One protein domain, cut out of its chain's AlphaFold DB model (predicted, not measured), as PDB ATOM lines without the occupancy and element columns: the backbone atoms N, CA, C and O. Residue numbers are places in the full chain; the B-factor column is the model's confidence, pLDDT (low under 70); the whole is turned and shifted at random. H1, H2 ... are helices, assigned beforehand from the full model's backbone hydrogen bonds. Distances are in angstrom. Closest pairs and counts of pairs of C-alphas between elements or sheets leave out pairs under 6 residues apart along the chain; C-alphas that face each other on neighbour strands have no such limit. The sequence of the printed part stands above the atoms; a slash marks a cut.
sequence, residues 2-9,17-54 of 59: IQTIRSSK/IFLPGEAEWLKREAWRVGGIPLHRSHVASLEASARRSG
ATOM      1  N   ILE A   2     169.597 215.662 281.521       85.94
ATOM      2  CA  ILE A   2     168.815 215.334 280.302       85.94
ATOM      3  C   ILE A   2     167.294 215.397 280.527       85.94
ATOM      4  O   ILE A   2     166.591 216.081 279.787       85.94
ATOM      5  N   GLN A   3     166.786 214.731 281.570       87.06
ATOM      6  CA  GLN A   3     165.356 214.777 281.908       87.06
ATOM      7  C   GLN A   3     164.891 216.200 282.225       87.06
ATOM      8  O   GLN A   3     163.853 216.610 281.729       87.06
ATOM      9  N   THR A   4     165.703 216.966 282.960       91.06
ATOM     10  CA  THR A   4     165.433 218.368 283.305       91.06
ATOM     11  C   THR A   4     165.222 219.232 282.062       91.06
ATOM     12  O   THR A   4     164.280 220.010 282.015       91.06
ATOM     13  N   ILE A   5     166.065 219.072 281.035       88.94
ATOM     14  CA  ILE A   5     165.952 219.828 279.779       88.94
ATOM     15  C   ILE A   5     164.689 219.420 279.013       88.94
ATOM     16  O   ILE A   5     163.965 220.284 278.528       88.94
ATOM     17  N   ARG A   6     164.392 218.117 278.941       86.88
ATOM     18  CA  ARG A   6     163.196 217.603 278.256       86.88
ATOM     19  C   ARG A   6     161.887 218.026 278.923       86.88
ATOM     20  O   ARG A   6     160.898 218.209 278.226       86.88
ATOM     21  N   SER A   7     161.881 218.161 280.249       90.88
ATOM     22  CA  SER A   7     160.711 218.589 281.023       90.88
ATOM     23  C   SER A   7     160.544 220.108 281.102       90.88
ATOM     24  O   SER A   7     159.562 220.581 281.670       90.88
ATOM     25  N   SER A   8     161.502 220.887 280.593       93.19
ATOM     26  CA  SER A   8     161.406 222.346 280.597       93.19
ATOM     27  C   SER A   8     160.242 222.827 279.733       93.19
ATOM     28  O   SER A   8     159.892 222.213 278.726       93.19
ATOM     29  N   LYS A   9     159.652 223.962 280.116       94.62
ATOM     30  CA  LYS A   9     158.529 224.557 279.389       94.62
ATOM     31  C   LYS A   9     158.970 224.992 277.982       94.62
ATOM     32  O   LYS A   9     159.837 225.865 277.880       94.62
ATOM     33  N   ILE A  17     161.129 220.351 273.546       93.81
ATOM     34  CA  ILE A  17     162.562 220.656 273.614       93.81
ATOM     35  C   ILE A  17     163.346 219.380 273.301       93.81
ATOM     36  O   ILE A  17     163.123 218.339 273.923       93.81
ATOM     37  N   PHE A  18     164.264 219.470 272.343       93.69
ATOM     38  CA  PHE A  18     165.167 218.386 271.970       93.69
ATOM     39  C   PHE A  18     166.575 218.667 272.479       93.69
ATOM     40  O   PHE A  18     167.013 219.817 272.533       93.69
ATOM     41  N   LEU A  19     167.295 217.600 272.813       94.31
ATOM     42  CA  LEU A  19     168.741 217.676 272.968       94.31
ATOM     43  C   LEU A  19     169.436 217.657 271.601       94.31
ATOM     44  O   LEU A  19     168.880 217.101 270.647       94.31
ATOM     45  N   PRO A  20     170.664 218.198 271.500       95.19
ATOM     46  CA  PRO A  20     171.489 218.020 270.311       95.19
ATOM     47  C   PRO A  20     171.608 216.532 269.953       95.19
ATOM     48  O   PRO A  20     171.982 215.720 270.800       95.19
ATOM     49  N   GLY A  21     171.249 216.165 268.721       95.50
ATOM     50  CA  GLY A  21     171.260 214.780 268.242       95.50
ATOM     51  C   GLY A  21     169.983 213.972 268.516       95.50
ATOM     52  O   GLY A  21     169.819 212.893 267.948       95.50
ATOM     53  N   GLU A  22     169.059 214.442 269.366       95.62
ATOM     54  CA  GLU A  22     167.838 213.683 269.690       95.62
ATOM     55  C   GLU A  22     166.891 213.587 268.490       95.62
ATOM     56  O   GLU A  22     166.326 212.524 268.233       95.62
ATOM     57  N   ALA A  23     166.729 214.671 267.730       94.69
ATOM     58  CA  ALA A  23     165.865 214.677 266.553       94.69
ATOM     59  C   ALA A  23     166.415 213.766 265.440       94.69
ATOM     60  O   ALA A  23     165.661 213.040 264.791       94.69
ATOM     61  N   GLU A  24     167.733 213.769 265.245       97.38
ATOM     62  CA  GLU A  24     168.450 212.910 264.307       97.38
ATOM     63  C   GLU A  24     168.332 211.443 264.711       97.38
ATOM     64  O   GLU A  24     168.021 210.597 263.872       97.38
ATOM     65  N   TRP A  25     168.513 211.141 266.000       96.69
ATOM     66  CA  TRP A  25     168.342 209.792 266.531       96.69
ATOM     67  C   TRP A  25     166.923 209.270 266.302       96.69
ATOM     68  O   TRP A  25     166.756 208.147 265.832       96.69
ATOM     69  N   LEU A  26     165.901 210.089 266.576       95.44
ATOM     70  CA  LEU A  26     164.501 209.712 266.360       95.44
ATOM     71  C   LEU A  26     164.203 209.423 264.882       95.44
ATOM     72  O   LEU A  26     163.556 208.421 264.578       95.44
ATOM     73  N   LYS A  27     164.707 210.253 263.960       96.25
ATOM     74  CA  LYS A  27     164.577 210.010 262.511       96.25
ATOM     75  C   LYS A  27     165.281 208.725 262.093       96.25
ATOM     76  O   LYS A  27     164.697 207.913 261.384       96.25
ATOM     77  N   ARG A  28     166.512 208.519 262.565       97.44
ATOM     78  CA  ARG A  28     167.287 207.308 262.282       97.44
ATOM     79  C   ARG A  28     166.559 206.061 262.769       97.44
ATOM     80  O   ARG A  28     166.524 205.074 262.048       97.44
ATOM     81  N   GLU A  29     165.979 206.101 263.965       97.25
ATOM     82  CA  GLU A  29     165.258 204.961 264.528       97.25
ATOM     83  C   GLU A  29     163.991 204.638 263.729       97.25
ATOM     84  O   GLU A  29     163.747 203.476 263.412       97.25
ATOM     85  N   ALA A  30     163.240 205.663 263.312       96.62
ATOM     86  CA  ALA A  30     162.084 205.487 262.438       96.62
ATOM     87  C   ALA A  30     162.478 204.886 261.074       96.62
ATOM     88  O   ALA A  30     161.851 203.935 260.606       96.62
ATOM     89  N   TRP A  31     163.540 205.397 260.446       97.19
ATOM     90  CA  TRP A  31     163.983 204.946 259.120       97.19
ATOM     91  C   TRP A  31     164.726 203.612 259.135       97.19
ATOM     92  O   TRP A  31     164.762 202.927 258.117       97.19
ATOM     93  N   ARG A  32     165.280 203.204 260.283       96.56
ATOM     94  CA  ARG A  32     165.884 201.876 260.457       96.56
ATOM     95  C   ARG A  32     164.873 200.761 260.205       96.56
ATOM     96  O   ARG A  32     165.250 199.722 259.678       96.56
ATOM     97  N   VAL A  33     163.616 200.976 260.592       94.94
ATOM     98  CA  VAL A  33     162.537 199.990 260.437       94.94
ATOM     99  C   VAL A  33     161.701 200.270 259.187       94.94
ATOM    100  O   VAL A  33     161.366 199.341 258.461       94.94
ATOM    101  N   GLY A  34     161.366 201.537 258.924       94.12
ATOM    102  CA  GLY A  34     160.461 201.925 257.834       94.12
ATOM    103  C   GLY A  34     161.128 202.222 256.489       94.12
ATOM    104  O   GLY A  34     160.428 202.541 255.531       94.12
ATOM    105  N   GLY A  35     162.458 202.159 256.410       94.00
ATOM    106  CA  GLY A  35     163.218 202.614 255.248       94.00
ATOM    107  C   GLY A  35     163.434 204.131 255.226       94.00
ATOM    108  O   GLY A  35     162.787 204.902 255.939       94.00
ATOM    109  N   ILE A  36     164.395 204.567 254.407       94.62
ATOM    110  CA  ILE A  36     164.756 205.982 254.261       94.62
ATOM    111  C   ILE A  36     163.873 206.605 253.171       94.62
ATOM    112  O   ILE A  36     163.921 206.151 252.027       94.62
ATOM    113  N   PRO A  37     163.099 207.662 253.470       94.81
ATOM    114  CA  PRO A  37     162.297 208.332 252.461       94.81
ATOM    115  C   PRO A  37     163.203 209.081 251.479       94.81
ATOM    116  O   PRO A  37     163.989 209.947 251.867       94.81
ATOM    117  N   LEU A  38     163.059 208.779 250.190       94.81
ATOM    118  CA  LEU A  38     163.759 209.463 249.108       94.81
ATOM    119  C   LEU A  38     162.757 210.174 248.203       94.81
ATOM    120  O   LEU A  38     161.736 209.620 247.803       94.81
ATOM    121  N   HIS A  39     163.062 211.421 247.848       97.00
ATOM    122  CA  HIS A  39     162.297 212.131 246.828       97.00
ATOM    123  C   HIS A  39     162.521 211.478 245.454       97.00
ATOM    124  O   HIS A  39     163.645 211.098 245.121       97.00
ATOM    125  N   ARG A  40     161.472 211.416 244.625       95.81
ATOM    126  CA  ARG A  40     161.491 210.791 243.285       95.81
ATOM    127  C   ARG A  40     162.644 211.245 242.385       95.81
ATOM    128  O   ARG A  40     163.169 210.449 241.617       95.81
ATOM    129  N   SER A  41     163.070 212.506 242.497       97.56
ATOM    130  CA  SER A  41     164.207 213.015 241.719       97.56
ATOM    131  C   SER A  41     165.518 212.333 242.107       97.56
ATOM    132  O   SER A  41     166.322 212.029 241.235       97.56
ATOM    133  N   HIS A  42     165.725 212.054 243.397       96.38
ATOM    134  CA  HIS A  42     166.915 211.351 243.870       96.38
ATOM    135  C   HIS A  42     166.902 209.889 243.434       96.38
ATOM    136  O   HIS A  42     167.940 209.386 243.018       96.38
ATOM    137  N   VAL A  43     165.736 209.236 243.457       95.38
ATOM    138  CA  VAL A  43     165.588 207.864 242.946       95.38
ATOM    139  C   VAL A  43     165.983 207.806 241.468       95.38
ATOM    140  O   VAL A  43     166.867 207.035 241.109       95.38
ATOM    141  N   ALA A  44     165.455 208.710 240.636       95.62
ATOM    142  CA  ALA A  44     165.812 208.784 239.217       95.62
ATOM    143  C   ALA A  44     167.317 209.033 238.988       95.62
ATOM    144  O   ALA A  44     167.937 208.427 238.112       95.62
ATOM    145  N   SER A  45     167.939 209.905 239.791       96.25
ATOM    146  CA  SER A  45     169.389 210.134 239.729       96.25
ATOM    147  C   SER A  45     170.202 208.890 240.102       96.25
ATOM    148  O   SER A  45     171.236 208.623 239.479       96.25
ATOM    149  N   LEU A  46     169.748 208.122 241.095       95.44
ATOM    150  CA  LEU A  46     170.392 206.875 241.499       95.44
ATOM    151  C   LEU A  46     170.251 205.806 240.411       95.44
ATOM    152  O   LEU A  46     171.257 205.216 240.028       95.44
ATOM    153  N   GLU A  47     169.060 205.616 239.840       95.19
ATOM    154  CA  GLU A  47     168.812 204.669 238.738       95.19
ATOM    155  C   GLU A  47     169.682 204.969 237.514       95.19
ATOM    156  O   GLU A  47     170.327 204.077 236.957       95.19
ATOM    157  N   ALA A  48     169.773 206.245 237.128       96.19
ATOM    158  CA  ALA A  48     170.648 206.671 236.043       96.19
ATOM    159  C   ALA A  48     172.117 206.324 236.332       96.19
ATOM    160  O   ALA A  48     172.867 205.982 235.419       96.19
ATOM    161  N   SER A  49     172.535 206.417 237.596       96.12
ATOM    162  CA  SER A  49     173.903 206.115 238.018       96.12
ATOM    163  C   SER A  49     174.171 204.610 238.040       96.12
ATOM    164  O   SER A  49     175.177 204.183 237.479       96.12
ATOM    165  N   ALA A  50     173.238 203.802 238.553       96.25
ATOM    166  CA  ALA A  50     173.285 202.338 238.468       96.25
ATOM    167  C   ALA A  50     173.449 201.862 237.025       96.25
ATOM    168  O   ALA A  50     174.350 201.077 236.729       96.25
ATOM    169  N   ARG A  51     172.641 202.408 236.105       95.50
ATOM    170  CA  ARG A  51     172.701 202.063 234.681       95.50
ATOM    171  C   ARG A  51     174.066 202.369 234.066       95.50
ATOM    172  O   ARG A  51     174.560 201.566 233.281       95.50
ATOM    173  N   ARG A  52     174.680 203.508 234.410       96.62
ATOM    174  CA  ARG A  52     176.026 203.863 233.921       96.62
ATOM    175  C   ARG A  52     177.110 202.948 234.483       96.62
ATOM    176  O   ARG A  52     178.076 202.666 233.789       96.62
ATOM    177  N   SER A  53     176.948 202.502 235.723       95.56
ATOM    178  CA  SER A  53     177.931 201.669 236.419       95.56
ATOM    179  C   SER A  53     177.699 200.165 236.248       95.56
ATOM    180  O   SER A  53     178.498 199.381 236.749       95.56
ATOM    181  N   GLY A  54     176.625 199.746 235.566       95.44
ATOM    182  CA  GLY A  54     176.263 198.332 235.415       95.44
ATOM    183  C   GLY A  54     175.841 197.657 236.724       95.44
ATOM    184  O   GLY A  54     175.891 196.435 236.827       95.44
TER     185      GLY A  54
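This is residues 2 to 9 and 17 to 54 of the 59 residues of an uncharacterized protein of Candidatus Latescibacteria bacterium (UniProt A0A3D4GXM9). Three separate helices are strung out along one rod: the longest, H3, at one end, H2 between, and the short H1 at the other end, with no helix touching another. Residues 37 to 54, of which 40 to 53 belong to H3, stand free. The printed part has 46 residues, with the named helices in the order H1, H2, H3 and no named strand; it is all helix. It is extended, with a radius of gyration of the C-alphas of 17.6 A and spans of 53 by 18 by 15 A.

Find C-alpha 40 at (161.491, 210.791, 243.285), where H3, residues 40 to 53, begins; it is 20.0 A long and ends at C-alpha 53 at (177.931, 201.669, 236.419). H2 is residues 22 to 34, 18.3 A. H1, residues 2 to 6, begins at (168.815, 215.334, 280.302) and measures 6.4 A.

H3 and H2 are apart, joined by a tight link of 5 residues. H1 is apart from both H2 and H3. In H1 and H3 every O i to N i+4 pair is within hydrogen-bond range; in H2, 8 of 9 are.

Look for the farthest C-alphas at Lys 9 and Gly 54, 54.2 A apart. Residues 10 to 16 are not printed; C-alphas 9 and 17 stand 8.1 A apart across this cut, which lies in the link from H1 to H2. No printed residue has pLDDT under 70.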